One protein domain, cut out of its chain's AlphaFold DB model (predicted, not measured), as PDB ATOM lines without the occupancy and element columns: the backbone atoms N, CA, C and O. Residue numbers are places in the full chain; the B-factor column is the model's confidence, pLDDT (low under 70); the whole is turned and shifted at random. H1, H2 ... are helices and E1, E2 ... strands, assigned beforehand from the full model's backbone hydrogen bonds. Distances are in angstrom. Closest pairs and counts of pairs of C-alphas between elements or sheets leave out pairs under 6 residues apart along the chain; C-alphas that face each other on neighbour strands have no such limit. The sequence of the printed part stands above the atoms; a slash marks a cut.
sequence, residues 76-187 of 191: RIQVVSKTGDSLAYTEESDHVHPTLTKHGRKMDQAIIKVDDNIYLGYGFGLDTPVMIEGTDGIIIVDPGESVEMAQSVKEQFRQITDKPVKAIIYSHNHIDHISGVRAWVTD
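Overview. This is residues 76 to 187 of the 191 residues of a protein of Vibrio crassostreae (UniProt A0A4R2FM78). A strongly twisted sheet of six strands forms a wall with the helix H2 packed slantwise over one face, while the long link after E1 and the small helix H1 make an arm that reaches away from the sheet and adds to its length. The short helix H3 only grazes the sheet. The printed part has 112 residues with three named helices and six named strands, in the order E1 H1 E2 E3 E4 E5 H2 E6 H3. The sheet runs E1 E2 E3 E4 E5 E6 and is mixed, with E5 and E6 parallel and the other neighbours antiparallel, and the class is mixed, helices and strands. The whole is compact by its radius of gyration of the C-alphas, 15.0 A, yet elongated in outline, spanning 52 by 30 by 21 A.

Along the chain. Find C-alpha 78 at (-57.649, 7.221, 40.779); from there E1 runs through residues 78 to 86, 18.9 A, and bends by 72 degrees at residue 83. Next come H1, residues 98 to 104, 9.9 A, and E2, residues 108 to 115, 20.1 A. E3 is residues 118 to 122, 12.7 A, E4 residues 130 to 133, 9.7 A, and E5 residues 138 to 141, 9.9 A. Look for C-alpha 147 at (-39.524, -9.097, 50.915), where H2 begins; it runs to residue 158, 15.8 A. E6 is residues 165 to 169, 11.2 A, and H3, residues 175 to 178, 5.4 A, ends at C-alpha 178 (-43.634, -14.976, 44.062).

Arrangement. Begin at edge strand E1, antiparallel to E2 at 165 degrees, where N 80 and O 111 are 2.8 A apart. E2, E3, E4 and E5 form a meander, each strand the antiparallel neighbour of the one before, and each successive pair is a hairpin; look for N 112 and O 120 at 3.0 A, N 119 and O 131 at 2.8 A, and N 132 and O 139 at 2.9 A. E5, H2 and E6 make a strand-helix-strand unit, two parallel neighbour strands with a helix between, with a right-handed crossover; N 166 and O 138 are 2.8 A apart. H2 is on the sheet at a height of 8.7 A, making two layers, helix on sheet. It lies over E3, at 45 degrees on the local plane, slantwise to the strands; their closest C-alphas, Gly 121 and Val 153, are 5.7 A apart. H1 is not on the sheet and is apart from H2 and H3. In H1 and H2 every O i to N i+4 pair is within hydrogen-bond range, and H3 is too short for such a pair.

Size, cuts and confidence. The two C-alphas farthest apart, those of Asp 94 and Asp 136, are 52.8 A from each other. The printed part has no cut, and the link from E1 to H1, 11 residues, is long. The mean pLDDT of the printed part is 92.4, and residue 76 alone is under 70.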
ATOM      1  N   ARG A  76     -63.107   6.153  37.342       67.06
ATOM      2  CA  ARG A  76     -62.915   4.911  38.099       67.06
ATOM      3  C   ARG A  76     -61.479   4.719  38.560       67.06
ATOM      4  O   ARG A  76     -61.278   4.165  39.634       67.06
ATOM      5  N   ILE A  77     -60.505   5.152  37.756       77.19
ATOM      6  CA  ILE A  77     -59.094   4.956  38.081       77.19
ATOM      7  C   ILE A  77     -58.540   6.221  38.719       77.19
ATOM      8  O   ILE A  77     -58.574   7.293  38.121       77.19
ATOM      9  N   GLN A  78     -58.050   6.093  39.946       80.31
ATOM     10  CA  GLN A  78     -57.649   7.221  40.779       80.31
ATOM     11  C   GLN A  78     -56.265   6.971  41.361       80.31
ATOM     12  O   GLN A  78     -55.994   5.907  41.914       80.31
ATOM     13  N   VAL A  79     -55.393   7.970  41.274       84.69
ATOM     14  CA  VAL A  79     -54.118   7.954  41.993       84.69
ATOM     15  C   VAL A  79     -54.398   8.352  43.437       84.69
ATOM     16  O   VAL A  79     -54.707   9.508  43.711       84.69
ATOM     17  N   VAL A  80     -54.339   7.383  44.346       87.12
ATOM     18  CA  VAL A  80     -54.633   7.566  45.775       87.12
ATOM     19  C   VAL A  80     -53.477   8.276  46.467       87.12
ATOM     20  O   VAL A  80     -53.689   9.199  47.250       87.12
ATOM     21  N   SER A  81     -52.250   7.858  46.165       86.00
ATOM     22  CA  SER A  81     -51.035   8.471  46.692       86.00
ATOM     23  C   SER A  81     -49.889   8.363  45.692       86.00
ATOM     24  O   SER A  81     -49.865   7.479  44.833       86.00
ATOM     25  N   LYS A  82     -48.931   9.280  45.828       85.69
ATOM     26  CA  LYS A  82     -47.607   9.221  45.211       85.69
ATOM     27  C   LYS A  82     -46.561   9.405  46.299       85.69
ATOM     28  O   LYS A  82     -46.733  10.289  47.137       85.69
ATOM     29  N   THR A  83     -45.485   8.628  46.260       79.56
ATOM     30  CA  THR A  83     -44.328   8.881  47.136       79.56
ATOM     31  C   THR A  83     -43.449  10.000  46.569       79.56
ATOM     32  O   THR A  83     -42.816  10.730  47.323       79.56
ATOM     33  N   GLY A  84     -43.482  10.188  45.244       72.38
ATOM     34  CA  GLY A  84     -42.580  11.092  44.525       72.38
ATOM     35  C   GLY A  84     -41.221  10.460  44.215       72.38
ATOM     36  O   GLY A  84     -40.394  11.099  43.569       72.38
ATOM     37  N   ASP A  85     -41.015   9.210  44.630       79.25
ATOM     38  CA  ASP A  85     -39.813   8.445  44.343       79.25
ATOM     39  C   ASP A  85     -39.962   7.696  43.013       79.25
ATOM     40  O   ASP A  85     -41.013   7.134  42.700       79.25
ATOM     41  N   SER A  86     -38.882   7.662  42.236       83.00
ATOM     42  CA  SER A  86     -38.748   6.829  41.042       83.00
ATOM     43  C   SER A  86     -37.443   6.057  41.146       83.00
ATOM     44  O   SER A  86     -36.377   6.644  41.338       83.00
ATOM     45  N   LEU A  87     -37.517   4.739  40.973       84.44
ATOM     46  CA  LEU A  87     -36.333   3.877  40.918       84.44
ATOM     47  C   LEU A  87     -35.641   3.925  39.544       84.44
ATOM     48  O   LEU A  87     -34.512   3.455  39.395       84.44
ATOM     49  N   ALA A  88     -36.302   4.491  38.530       86.31
ATOM     50  CA  ALA A  88     -35.751   4.644  37.191       86.31
ATOM     51  C   ALA A  88     -34.838   5.874  37.079       86.31
ATOM     52  O   ALA A  88     -35.088   6.914  37.688       86.31
ATOM     53  N   TYR A  89     -33.820   5.783  36.220       86.25
ATOM     54  CA  TYR A  89     -33.044   6.943  35.779       86.25
ATOM     55  C   TYR A  89     -33.853   7.756  34.761       86.25
ATOM     56  O   TYR A  89     -34.274   7.225  33.730       86.25
ATOM     57  N   THR A  90     -34.075   9.037  35.050       86.81
ATOM     58  CA  THR A  90     -35.013   9.898  34.302       86.81
ATOM     59  C   THR A  90     -34.392  11.187  33.763       86.81
ATOM     60  O   THR A  90     -35.095  11.992  33.134       86.81
ATOM     61  N   GLU A  91     -33.088  11.374  33.965       89.19
ATOM     62  CA  GLU A  91     -32.345  12.508  33.422       89.19
ATOM     63  C   GLU A  91     -32.147  12.355  31.912       89.19
ATOM     64  O   GLU A  91     -31.919  11.258  31.392       89.19
ATOM     65  N   GLU A  92     -32.234  13.474  31.195       88.44
ATOM     66  CA  GLU A  92     -31.920  13.494  29.768       88.44
ATOM     67  C   GLU A  92     -30.417  13.291  29.549       88.44
ATOM     68  O   GLU A  92     -29.578  13.791  30.301       88.44
ATOM     69  N   SER A  93     -30.070  12.566  28.490       89.12
ATOM     70  CA  SER A  93     -28.683  12.306  28.122       89.12
ATOM     71  C   SER A  93     -28.574  12.063  26.626       89.12
ATOM     72  O   SER A  93     -29.368  11.313  26.066       89.12
ATOM     73  N   ASP A  94     -27.518  12.586  26.002       89.88
ATOM     74  CA  ASP A  94     -27.172  12.288  24.604       89.88
ATOM     75  C   ASP A  94     -26.823  10.799  24.376       89.88
ATOM     76  O   ASP A  94     -26.640  10.353  23.245       89.88
ATOM     77  N   HIS A  95     -26.707  10.010  25.450       86.25
ATOM     78  CA  HIS A  95     -26.428   8.574  25.414       86.25
ATOM     79  C   HIS A  95     -27.658   7.698  25.684       86.25
ATOM     80  O   HIS A  95     -27.558   6.473  25.613       86.25
ATOM     81  N   VAL A  96     -28.809   8.298  26.001       81.81
ATOM     82  CA  VAL A  96     -30.052   7.584  26.304       81.81
ATOM     83  C   VAL A  96     -31.107   8.002  25.294       81.81
ATOM     84  O   VAL A  96     -31.372   9.182  25.096       81.81
ATOM     85  N   HIS A  97     -31.744   7.028  24.647       83.56
ATOM     86  CA  HIS A  97     -32.800   7.335  23.692       83.56
ATOM     87  C   HIS A  97     -33.958   8.078  24.399       83.56
ATOM     88  O   HIS A  97     -34.466   7.556  25.395       83.56
ATOM     89  N   PRO A  98     -34.464   9.217  23.884       80.00
ATOM     90  CA  PRO A  98     -35.473  10.031  24.579       80.00
ATOM     91  C   PRO A  98     -36.749   9.267  24.968       80.00
ATOM     92  O   PRO A  98     -37.365   9.522  26.002       80.00
ATOM     93  N   THR A  99     -37.153   8.275  24.165       79.56
ATOM     94  CA  THR A  99     -38.295   7.400  24.495       79.56
ATOM     95  C   THR A  99     -38.056   6.561  25.750       79.56
ATOM     96  O   THR A  99     -39.011   6.310  26.483       79.56
ATOM     97  N   LEU A 100     -36.814   6.138  26.013       80.62
ATOM     98  CA  LEU A 100     -36.465   5.393  27.222       80.62
ATOM     99  C   LEU A 100     -36.524   6.308  28.448       80.62
ATOM    100  O   LEU A 100     -37.164   5.944  29.429       80.62
ATOM    101  N   THR A 101     -35.981   7.525  28.360       83.12
ATOM    102  CA  THR A 101     -36.102   8.539  29.421       83.12
ATOM    103  C   THR A 101     -37.569   8.844  29.731       83.12
ATOM    104  O   THR A 101     -37.997   8.824  30.886       83.12
ATOM    105  N   LYS A 102     -38.390   9.037  28.688       79.81
ATOM    106  CA  LYS A 102     -39.841   9.231  28.829       79.81
ATOM    107  C   LYS A 102     -40.539   8.019  29.453       79.81
ATOM    108  O   LYS A 102     -41.514   8.195  30.174       79.81
ATOM    109  N   HIS A 103     -40.085   6.799  29.171       81.06
ATOM    110  CA  HIS A 103     -40.624   5.593  29.795       81.06
ATOM    111  C   HIS A 103     -40.256   5.509  31.281       81.06
ATOM    112  O   HIS A 103     -41.133   5.217  32.086       81.06
ATOM    113  N   GLY A 104     -39.011   5.834  31.647       84.00
ATOM    114  CA  GLY A 104     -38.548   5.837  33.037       84.00
ATOM    115  C   GLY A 104     -39.358   6.776  33.931       84.00
ATOM    116  O   GLY A 104     -39.740   6.391  35.028       84.00
ATOM    117  N   ARG A 105     -39.733   7.959  33.424       80.12
ATOM    118  CA  ARG A 105     -40.580   8.940  34.141       80.12
ATOM    119  C   ARG A 105     -41.977   8.438  34.498       80.12
ATOM    120  O   ARG A 105     -42.692   9.107  35.231       80.12
ATOM    121  N   LYS A 106     -42.392   7.296  33.951       77.88
ATOM    122  CA  LYS A 106     -43.672   6.680  34.293       77.88
ATOM    123  C   LYS A 106     -43.585   5.841  35.550       77.88
ATOM    124  O   LYS A 106     -44.628   5.545  36.088       77.88
ATOM    125  N   MET A 107     -42.394   5.470  36.012       84.19
ATOM    126  CA  MET A 107     -42.207   4.524  37.116       84.19
ATOM    127  C   MET A 107     -42.267   5.190  38.497       84.19
ATOM    128  O   MET A 107     -41.701   4.662  39.453       84.19
ATOM    129  N   ASP A 108     -42.931   6.345  38.601       86.00
ATOM    130  CA  ASP A 108     -43.221   6.975  39.887       86.00
ATOM    131  C   ASP A 108     -43.977   5.986  40.774       86.00
ATOM    132  O   ASP A 108     -45.011   5.433  40.385       86.00
ATOM    133  N   GLN A 109     -43.492   5.821  41.997       90.00
ATOM    134  CA  GLN A 109     -44.153   5.005  42.996       90.00
ATOM    135  C   GLN A 109     -45.494   5.618  43.401       90.00
ATOM    136  O   GLN A 109     -45.586   6.774  43.844       90.00
ATOM    137  N   ALA A 110     -46.555   4.830  43.245       91.75
ATOM    138  CA  ALA A 110     -47.917   5.282  43.461       91.75
ATOM    139  C   ALA A 110     -48.852   4.150  43.882       91.75
ATOM    140  O   ALA A 110     -48.706   3.002  43.459       91.75
ATOM    141  N   ILE A 111     -49.880   4.509  44.649       93.62
ATOM    142  CA  ILE A 111     -51.037   3.644  44.860       93.62
ATOM    143  C   ILE A 111     -52.154   4.086  43.936       93.62
ATOM    144  O   ILE A 111     -52.605   5.232  43.993       93.62
ATOM    145  N   ILE A 112     -52.617   3.169  43.092       90.75
ATOM    146  CA  ILE A 112     -53.723   3.425  42.171       90.75
ATOM    147  C   ILE A 112     -54.921   2.594  42.574       90.75
ATOM    148  O   ILE A 112     -54.846   1.371  42.610       90.75
ATOM    149  N   LYS A 113     -56.053   3.248  42.796       90.62
ATOM    150  CA  LYS A 113     -57.350   2.592  42.875       90.62
ATOM    151  C   LYS A 113     -57.863   2.374  41.456       90.62
ATOM    152  O   LYS A 113     -58.099   3.347  40.751       90.62
ATOM    153  N   VAL A 114     -58.001   1.122  41.031       88.19
ATOM    154  CA  VAL A 114     -58.486   0.763  39.684       88.19
ATOM    155  C   VAL A 114     -60.001   0.556  39.668       88.19
ATOM    156  O   VAL A 114     -60.650   0.779  38.646       88.19
ATOM    157  N   ASP A 115     -60.562   0.152  40.806       88.12
ATOM    158  CA  ASP A 115     -62.000   0.004  41.016       88.12
ATOM    159  C   ASP A 115     -62.351   0.159  42.503       88.12
ATOM    160  O   ASP A 115     -61.454   0.320  43.331       88.12
ATOM    161  N   ASP A 116     -63.638   0.090  42.854       88.38
ATOM    162  CA  ASP A 116     -64.191   0.361  44.192       88.38
ATOM    163  C   ASP A 116     -63.361  -0.181  45.365       88.38
ATOM    164  O   ASP A 116     -63.193   0.528  46.360       88.38
ATOM    165  N   ASN A 117     -62.818  -1.390  45.234       95.69
ATOM    166  CA  ASN A 117     -62.033  -2.077  46.256       95.69
ATOM    167  C   ASN A 117     -60.731  -2.703  45.716       95.69
ATOM    168  O   ASN A 117     -60.210  -3.635  46.328       95.69
ATOM    169  N   ILE A 118     -60.224  -2.232  44.573       96.50
ATOM    170  CA  ILE A 118     -59.041  -2.799  43.906       96.50
ATOM    171  C   ILE A 118     -57.946  -1.741  43.820       96.50
ATOM    172  O   ILE A 118     -58.157  -0.675  43.239       96.50
ATOM    173  N   TYR A 119     -56.769  -2.064  44.349       96.94
ATOM    174  CA  TYR A 119     -55.639  -1.152  44.485       96.94
ATOM    175  C   TYR A 119     -54.352  -1.777  43.944       96.94
ATOM    176  O   TYR A 119     -54.074  -2.941  44.207       96.94
ATOM    177  N   LEU A 120     -53.553  -1.004  43.214       95.50
ATOM    178  CA  LEU A 120     -52.266  -1.398  42.639       95.50
ATOM    179  C   LEU A 120     -51.133  -0.665  43.360       95.50
ATOM    180  O   LEU A 120     -51.205   0.555  43.517       95.50
ATOM    181  N   GLY A 121     -50.084  -1.396  43.739       95.69
ATOM    182  CA  GLY A 121     -48.793  -0.857  44.164       95.69
ATOM    183  C   GLY A 121     -47.870  -0.700  42.964       95.69
ATOM    184  O   GLY A 121     -47.151  -1.626  42.607       95.69
ATOM    185  N   TYR A 122     -47.915   0.456  42.312       92.38
ATOM    186  CA  TYR A 122     -47.226   0.707  41.048       92.38
ATOM    187  C   TYR A 122     -45.869   1.383  41.254       92.38
ATOM    188  O   TYR A 122     -45.750   2.262  42.102       92.38
ATOM    189  N   GLY A 123     -44.857   0.985  40.476       90.81
ATOM    190  CA  GLY A 123     -43.520   1.599  40.481       90.81
ATOM    191  C   GLY A 123     -42.608   1.183  41.644       90.81
ATOM    192  O   GLY A 123     -41.491   1.686  41.754       90.81
ATOM    193  N   PHE A 124     -43.052   0.275  42.520       93.44
ATOM    194  CA  PHE A 124     -42.265  -0.178  43.677       93.44
ATOM    195  C   PHE A 124     -41.191  -1.214  43.319       93.44
ATOM    196  O   PHE A 124     -40.174  -1.283  44.004       93.44
ATOM    197  N   GLY A 125     -41.384  -1.962  42.232       91.88
ATOM    198  CA  GLY A 125     -40.468  -2.981  41.718       91.88
ATOM    199  C   GLY A 125     -40.751  -3.282  40.244       91.88
ATOM    200  O   GLY A 125     -41.370  -2.465  39.555       91.88
ATOM    201  N   LEU A 126     -40.292  -4.439  39.753       91.81
ATOM    202  CA  LEU A 126     -40.623  -4.920  38.410       91.81
ATOM    203  C   LEU A 126     -42.090  -5.350  38.303       91.81
ATOM    204  O   LEU A 126     -42.732  -5.090  37.282       91.81
ATOM    205  N   ASP A 127     -42.612  -5.991  39.349       93.31
ATOM    206  CA  ASP A 127     -44.009  -6.390  39.432       93.31
ATOM    207  C   ASP A 127     -44.903  -5.258  39.971       93.31
ATOM    208  O   ASP A 127     -44.488  -4.121  40.205       93.31
ATOM    209  N   THR A 128     -46.197  -5.538  40.092       93.88
ATOM    210  CA  THR A 128     -47.190  -4.577  40.582       93.88
ATOM    211  C   THR A 128     -48.173  -5.325  41.475       93.88
ATOM    212  O   THR A 128     -49.198  -5.797  40.969       93.88
ATOM    213  N   PRO A 129     -47.890  -5.448  42.785       97.94
ATOM    214  CA  PRO A 129     -48.793  -6.130  43.696       97.94
ATOM    215  C   PRO A 129     -50.180  -5.487  43.681       97.94
ATOM    216  O   PRO A 129     -50.318  -4.259  43.704       97.94
ATOM    217  N   VAL A 130     -51.221  -6.317  43.669       98.50
ATOM    218  CA  VAL A 130     -52.617  -5.863  43.685       98.50
ATOM    219  C   VAL A 130     -53.265  -6.253  45.000       98.50
ATOM    220  O   VAL A 130     -53.303  -7.428  45.350       98.50
ATOM    221  N   MET A 131     -53.846  -5.284  45.698       98.69
ATOM    222  CA  MET A 131     -54.723  -5.531  46.835       98.69
ATOM    223  C   MET A 131     -56.184  -5.458  46.399       98.69
ATOM    224  O   MET A 131     -56.647  -4.437  45.895       98.69
ATOM    225  N   ILE A 132     -56.930  -6.523  46.674       98.69
ATOM    226  CA  ILE A 132     -58.390  -6.539  46.600       98.69
ATOM    227  C   ILE A 132     -58.921  -6.529  48.032       98.69
ATOM    228  O   ILE A 132     -58.696  -7.467  48.800       98.69
ATOM    229  N   GLU A 133     -59.628  -5.467  48.404       98.50
ATOM    230  CA  GLU A 133     -60.218  -5.330  49.729       98.50
ATOM    231  C   GLU A 133     -61.583  -6.035  49.792       98.50
ATOM    232  O   GLU A 133     -62.574  -5.596  49.209       98.50
ATOM    233  N   GLY A 134     -61.647  -7.151  50.515       98.06
ATOM    234  CA  GLY A 134     -62.875  -7.892  50.781       98.06
ATOM    235  C   GLY A 134     -63.647  -7.366  51.994       98.06
ATOM    236  O   GLY A 134     -63.327  -6.335  52.596       98.06
ATOM    237  N   THR A 135     -64.682  -8.104  52.391       97.69
ATOM    238  CA  THR A 135     -65.528  -7.751  53.541       97.69
ATOM    239  C   THR A 135     -64.808  -7.908  54.881       97.69
ATOM    240  O   THR A 135     -64.951  -7.052  55.749       97.69
ATOM    241  N   ASP A 136     -64.015  -8.967  55.048       97.88
ATOM    242  CA  ASP A 136     -63.372  -9.368  56.311       97.88
ATOM    243  C   ASP A 136     -61.845  -9.527  56.192       97.88
ATOM    244  O   ASP A 136     -61.187 -10.058  57.090       97.88
ATOM    245  N   GLY A 137     -61.274  -9.082  55.075       98.38
ATOM    246  CA  GLY A 137     -59.886  -9.336  54.742       98.38
ATOM    247  C   GLY A 137     -59.444  -8.703  53.438       98.38
ATOM    248  O   GLY A 137     -60.256  -8.140  52.709       98.38
ATOM    249  N   ILE A 138     -58.158  -8.837  53.139       98.69
ATOM    250  CA  ILE A 138     -57.573  -8.457  51.853       98.69
ATOM    251  C   ILE A 138     -57.022  -9.680  51.127       98.69
ATOM    252  O   ILE A 138     -56.551 -10.635  51.750       98.69
ATOM    253  N   ILE A 139     -57.074  -9.632  49.803       98.75
ATOM    254  CA  ILE A 139     -56.419 -10.582  48.907       98.75
ATOM    255  C   ILE A 139     -55.271  -9.839  48.240       98.75
ATOM    256  O   ILE A 139     -55.482  -8.740  47.728       98.75
ATOM    257  N   ILE A 140     -54.084 -10.434  48.236       98.62
ATOM    258  CA  ILE A 140     -52.928  -9.906  47.511       98.62
ATOM    259  C   ILE A 140     -52.702 -10.768  46.272       98.62
ATOM    260  O   ILE A 140     -52.557 -11.984  46.388       98.62
ATOM    261  N   VAL A 141     -52.687 -10.159  45.093       98.69
ATOM    262  CA  VAL A 141     -52.248 -10.803  43.849       98.69
ATOM    263  C   VAL A 141     -50.816 -10.366  43.588       98.69
ATOM    264  O   VAL A 141     -50.551  -9.167  43.630       98.69
ATOM    265  N   ASP A 142     -49.939 -11.332  43.323       98.44
ATOM    266  CA  ASP A 142     -48.509 -11.155  43.058       98.44
ATOM    267  C   ASP A 142     -47.801 -10.396  44.193       98.44
ATOM    268  O   ASP A 142     -47.679  -9.177  44.168       98.44
ATOM    269  N   PRO A 143     -47.381 -11.093  45.265       97.44
ATOM    270  CA  PRO A 143     -46.886 -10.460  46.487       97.44
ATOM    271  C   PRO A 143     -45.514  -9.780  46.392       97.44
ATOM    272  O   PRO A 143     -44.965  -9.455  47.447       97.44
ATOM    273  N   GLY A 144     -44.949  -9.564  45.209       97.12
ATOM    274  CA  GLY A 144     -43.691  -8.849  45.054       97.12
ATOM    275  C   GLY A 144     -42.485  -9.691  44.664       97.12
ATOM    276  O   GLY A 144     -42.418 -10.899  44.909       97.12
ATOM    277  N   GLU A 145     -41.476  -9.000  44.141       96.31
ATOM    278  CA  GLU A 145     -40.189  -9.574  43.730       96.31
ATOM    279  C   GLU A 145     -39.199  -9.830  44.874       96.31
ATOM    280  O   GLU A 145     -38.229 -10.572  44.722       96.31
ATOM    281  N   SER A 146     -39.414  -9.203  46.028       97.50
ATOM    282  CA  SER A 146     -38.576  -9.337  47.220       97.50
ATOM    283  C   SER A 146     -39.371  -8.990  48.471       97.50
ATOM    284  O   SER A 146     -40.424  -8.354  48.395       97.50
ATOM    285  N   VAL A 147     -38.877  -9.412  49.635       98.12
ATOM    286  CA  VAL A 147     -39.524  -9.097  50.915       98.12
ATOM    287  C   VAL A 147     -39.450  -7.597  51.190       98.12
ATOM    288  O   VAL A 147     -40.430  -7.013  51.643       98.12
ATOM    289  N   GLU A 148     -38.323  -6.966  50.880       97.00
ATOM    290  CA  GLU A 148     -38.076  -5.541  51.090       97.00
ATOM    291  C   GLU A 148     -39.014  -4.680  50.237       97.00
ATOM    292  O   GLU A 148     -39.684  -3.784  50.753       97.00
ATOM    293  N   MET A 149     -39.125  -4.988  48.941       95.94
ATOM    294  CA  MET A 149     -40.055  -4.284  48.059       95.94
ATOM    295  C   MET A 149     -41.500  -4.507  48.520       95.94
ATOM    296  O   MET A 149     -42.251  -3.549  48.713       95.94
ATOM    297  N   ALA A 150     -41.879  -5.755  48.798       98.19
ATOM    298  CA  ALA A 150     -43.231  -6.081  49.233       98.19
ATOM    299  C   ALA A 150     -43.618  -5.402  50.561       98.19
ATOM    300  O   ALA A 150     -44.770  -5.006  50.730       98.19
ATOM    301  N   GLN A 151     -42.670  -5.209  51.486       98.06
ATOM    302  CA  GLN A 151     -42.882  -4.424  52.706       98.06
ATOM    303  C   GLN A 151     -43.218  -2.965  52.388       98.06
ATOM    304  O   GLN A 151     -44.177  -2.441  52.953       98.06
ATOM    305  N   SER A 152     -42.508  -2.340  51.443       96.44
ATOM    306  CA  SER A 152     -42.789  -0.955  51.042       96.44
ATOM    307  C   SER A 152     -44.203  -0.788  50.470       96.44
ATOM    308  O   SER A 152     -44.922   0.138  50.844       96.44
ATOM    309  N   VAL A 153     -44.668  -1.741  49.653       97.56
ATOM    310  CA  VAL A 153     -46.046  -1.743  49.137       97.56
ATOM    311  C   VAL A 153     -47.051  -2.016  50.254       97.56
ATOM    312  O   VAL A 153     -48.083  -1.347  50.345       97.56
ATOM    313  N   LYS A 154     -46.752  -2.971  51.145       98.12
ATOM    314  CA  LYS A 154     -47.600  -3.296  52.297       98.12
ATOM    315  C   LYS A 154     -47.830  -2.073  53.175       98.12
ATOM    316  O   LYS A 154     -48.969  -1.836  53.557       98.12
ATOM    317  N   GLU A 155     -46.800  -1.285  53.465       97.19
ATOM    318  CA  GLU A 155     -46.927  -0.045  54.242       97.19
ATOM    319  C   GLU A 155     -47.928   0.926  53.612       97.19
ATOM    320  O   GLU A 155     -48.771   1.487  54.314       97.19
ATOM    321  N   GLN A 156     -47.903   1.071  52.287       97.19
ATOM    322  CA  GLN A 156     -48.854   1.917  51.574       97.19
ATOM    323  C   GLN A 156     -50.278   1.345  51.598       97.19
ATOM    324  O   GLN A 156     -51.232   2.076  51.852       97.19
ATOM    325  N   PHE A 157     -50.450   0.036  51.408       98.06
ATOM    326  CA  PHE A 157     -51.765  -0.607  51.520       98.06
ATOM    327  C   PHE A 157     -52.343  -0.545  52.938       98.06
ATOM    328  O   PHE A 157     -53.557  -0.416  53.104       98.06
ATOM    329  N   ARG A 158     -51.494  -0.554  53.972       97.81
ATOM    330  CA  ARG A 158     -51.927  -0.377  55.366       97.81
ATOM    331  C   ARG A 158     -52.421   1.029  55.688       97.81
ATOM    332  O   ARG A 158     -53.203   1.175  56.616       97.81
ATOM    333  N   GLN A 159     -52.088   2.038  54.883       97.12
ATOM    334  CA  GLN A 159     -52.719   3.364  54.985       97.12
ATOM    335  C   GLN A 159     -54.200   3.339  54.560       97.12
ATOM    336  O   GLN A 159     -54.953   4.249  54.900       97.12
ATOM    337  N   ILE A 160     -54.621   2.316  53.804       96.94
ATOM    338  CA  ILE A 160     -55.990   2.168  53.291       96.94
ATOM    339  C   ILE A 160     -56.819   1.264  54.208       96.94
ATOM    340  O   ILE A 160     -57.979   1.569  54.485       96.94
ATOM    341  N   THR A 161     -56.256   0.139  54.663       97.94
ATOM    342  CA  THR A 161     -57.003  -0.857  55.442       97.94
ATOM    343  C   THR A 161     -56.119  -1.713  56.352       97.94
ATOM    344  O   THR A 161     -55.063  -2.223  55.964       97.94
ATOM    345  N   ASP A 162     -56.610  -1.967  57.566       97.94
ATOM    346  CA  ASP A 162     -55.980  -2.856  58.554       97.94
ATOM    347  C   ASP A 162     -56.529  -4.292  58.507       97.94
ATOM    348  O   ASP A 162     -56.169  -5.141  59.325       97.94
ATOM    349  N   LYS A 163     -57.407  -4.600  57.543       98.50
ATOM    350  CA  LYS A 163     -57.988  -5.940  57.386       98.50
ATOM    351  C   LYS A 163     -56.895  -7.009  57.200       98.50
ATOM    352  O   LYS A 163     -55.915  -6.774  56.485       98.50
ATOM    353  N   PRO A 164     -57.037  -8.202  57.799       98.00
ATOM    354  CA  PRO A 164     -56.018  -9.245  57.707       98.00
ATOM    355  C   PRO A 164     -55.862  -9.753  56.268       98.00
ATOM    356  O   PRO A 164     -56.817  -9.737  55.490       98.00
ATOM    357  N   VAL A 165     -54.670 -10.242  55.919       98.38
ATOM    358  CA  VAL A 165     -54.465 -10.958  54.651       98.38
ATOM    359  C   VAL A 165     -55.215 -12.288  54.734       98.38
ATOM    360  O   VAL A 165     -55.037 -13.039  55.689       98.38
ATOM    361  N   LYS A 166     -56.092 -12.562  53.766       97.94
ATOM    362  CA  LYS A 166     -56.901 -13.794  53.707       97.94
ATOM    363  C   LYS A 166     -56.491 -14.730  52.587       97.94
ATOM    364  O   LYS A 166     -56.748 -15.925  52.680       97.94
ATOM    365  N   ALA A 167     -55.902 -14.193  51.527       98.06
ATOM    366  CA  ALA A 167     -55.408 -14.987  50.420       98.06
ATOM    367  C   ALA A 167     -54.255 -14.278  49.711       98.06
ATOM    368  O   ALA A 167     -54.196 -13.047  49.654       98.06
ATOM    369  N   ILE A 168     -53.377 -15.096  49.142       98.25
ATOM    370  CA  ILE A 168     -52.328 -14.699  48.210       98.25
ATOM    371  C   ILE A 168     -52.632 -15.437  46.902       98.25
ATOM    372  O   ILE A 168     -52.882 -16.644  46.919       98.25
ATOM    373  N   ILE A 169     -52.630 -14.729  45.778       98.38
ATOM    374  CA  ILE A 169     -52.797 -15.301  44.443       98.38
ATOM    375  C   ILE A 169     -51.505 -15.059  43.675       98.38
ATOM    376  O   ILE A 169     -51.091 -13.917  43.520       98.38
ATOM    377  N   TYR A 170     -50.900 -16.125  43.162       98.19
ATOM    378  CA  TYR A 170     -49.817 -16.020  42.189       98.19
ATOM    379  C   TYR A 170     -50.412 -16.104  40.790       98.19
ATOM    380  O   TYR A 170     -51.040 -17.109  40.444       98.19
ATOM    381  N   SER A 171     -50.231 -15.062  39.986       97.81
ATOM    382  CA  SER A 171     -50.680 -15.047  38.598       97.81
ATOM    383  C   SER A 171     -49.888 -16.046  37.750       97.81
ATOM    384  O   SER A 171     -50.462 -16.751  36.917       97.81
ATOM    385  N   HIS A 172     -48.577 -16.142  37.985       97.94
ATOM    386  CA  HIS A 172     -47.667 -17.086  37.345       97.94
ATOM    387  C   HIS A 172     -46.383 -17.289  38.170       97.94
ATOM    388  O   HIS A 172     -46.201 -16.692  39.226       97.94
ATOM    389  N   ASN A 173     -45.494 -18.171  37.698       96.81
ATOM    390  CA  ASN A 173     -44.293 -18.599  38.420       96.81
ATOM    391  C   ASN A 173     -43.013 -17.912  37.908       96.81
ATOM    392  O   ASN A 173     -42.107 -18.580  37.403       96.81
ATOM    393  N   HIS A 174     -42.946 -16.587  38.025       97.88
ATOM    394  CA  HIS A 174     -41.697 -15.834  37.894       97.88
ATOM    395  C   HIS A 174     -41.319 -15.178  39.223       97.88
ATOM    396  O   HIS A 174     -42.175 -14.915  40.066       97.88
ATOM    397  N   ILE A 175     -40.014 -14.969  39.424       97.00
ATOM    398  CA  ILE A 175     -39.450 -14.546  40.716       97.00
ATOM    399  C   ILE A 175     -39.996 -13.199  41.185       97.00
ATOM    400  O   ILE A 175     -40.156 -13.000  42.388       97.00
ATOM    401  N   ASP A 176     -40.318 -12.323  40.244       96.25
ATOM    402  CA  ASP A 176     -40.889 -11.007  40.468       96.25
ATOM    403  C   ASP A 176     -42.313 -11.068  41.026       96.25
ATOM    404  O   ASP A 176     -42.733 -10.150  41.708       96.25
ATOM    405  N   HIS A 177     -43.021 -12.187  40.858       98.00
ATOM    406  CA  HIS A 177     -44.398 -12.341  41.331       98.00
ATOM    407  C   HIS A 177     -44.531 -13.201  42.593       98.00
ATOM    408  O   HIS A 177     -45.599 -13.218  43.193       98.00
ATOM    409  N   ILE A 178     -43.500 -13.955  42.998       97.00
ATOM    410  CA  ILE A 178     -43.634 -14.976  44.062       97.00
ATOM    411  C   ILE A 178     -42.766 -14.723  45.300       97.00
ATOM    412  O   ILE A 178     -43.043 -15.265  46.371       97.00
ATOM    413  N   SER A 179     -41.695 -13.940  45.177       97.44
ATOM    414  CA  SER A 179     -40.608 -13.940  46.167       97.44
ATOM    415  C   SER A 179     -40.890 -13.069  47.400       97.44
ATOM    416  O   SER A 179     -40.292 -13.278  48.456       97.44
ATOM    417  N   GLY A 180     -41.825 -12.124  47.302       97.88
ATOM    418  CA  GLY A 180     -42.196 -11.184  48.361       97.88
ATOM    419  C   GLY A 180     -43.235 -11.701  49.359       97.88
ATOM    420  O   GLY A 180     -43.559 -11.000  50.316       97.88
ATOM    421  N   VAL A 181     -43.741 -12.934  49.204       97.88
ATOM    422  CA  VAL A 181     -44.839 -13.497  50.024       97.88
ATOM    423  C   VAL A 181     -44.638 -13.345  51.539       97.88
ATOM    424  O   VAL A 181     -45.584 -13.024  52.257       97.88
ATOM    425  N   ARG A 182     -43.401 -13.484  52.029       97.56
ATOM    426  CA  ARG A 182     -43.069 -13.388  53.462       97.56
ATOM    427  C   ARG A 182     -43.193 -11.984  54.052       97.56
ATOM    428  O   ARG A 182     -43.171 -11.832  55.268       97.56
ATOM    429  N   ALA A 183     -43.347 -10.952  53.225       98.00
ATOM    430  CA  ALA A 183     -43.742  -9.638  53.714       98.00
ATOM    431  C   ALA A 183     -45.206  -9.620  54.175       98.00
ATOM    432  O   ALA A 183     -45.574  -8.815  55.032       98.00
ATOM    433  N   TRP A 184     -46.057 -10.486  53.621       98.12
ATOM    434  CA  TRP A 184     -47.506 -10.443  53.807       98.12
ATOM    435  C   TRP A 184     -47.992 -11.370  54.911       98.12
ATOM    436  O   TRP A 184     -48.840 -10.935  55.692       98.12
ATOM    437  N   VAL A 185     -47.435 -12.581  54.975       97.25
ATOM    438  CA  VAL A 185     -47.850 -13.666  55.874       97.25
ATOM    439  C   VAL A 185     -46.646 -14.418  56.451       97.25
ATOM    440  O   VAL A 185     -45.562 -14.396  55.860       97.25
ATOM    441  N   THR A 186     -46.831 -15.094  57.586       96.44
ATOM    442  CA  THR A 186     -45.840 -16.013  58.174       96.44
ATOM    443  C   THR A 186     -46.091 -17.462  57.763       96.44
ATOM    444  O   THR A 186     -47.181 -17.813  57.314       96.44
ATOM    445  N   ASP A 187     -45.082 -18.322  57.937       93.88
ATOM    446  CA  ASP A 187     -45.204 -19.752  57.638       93.88
ATOM    447  C   ASP A 187     -46.298 -20.410  58.522       93.88
ATOM    448  O   ASP A 187     -47.013 -21.290  58.052       93.88
TER     449      ASP A 187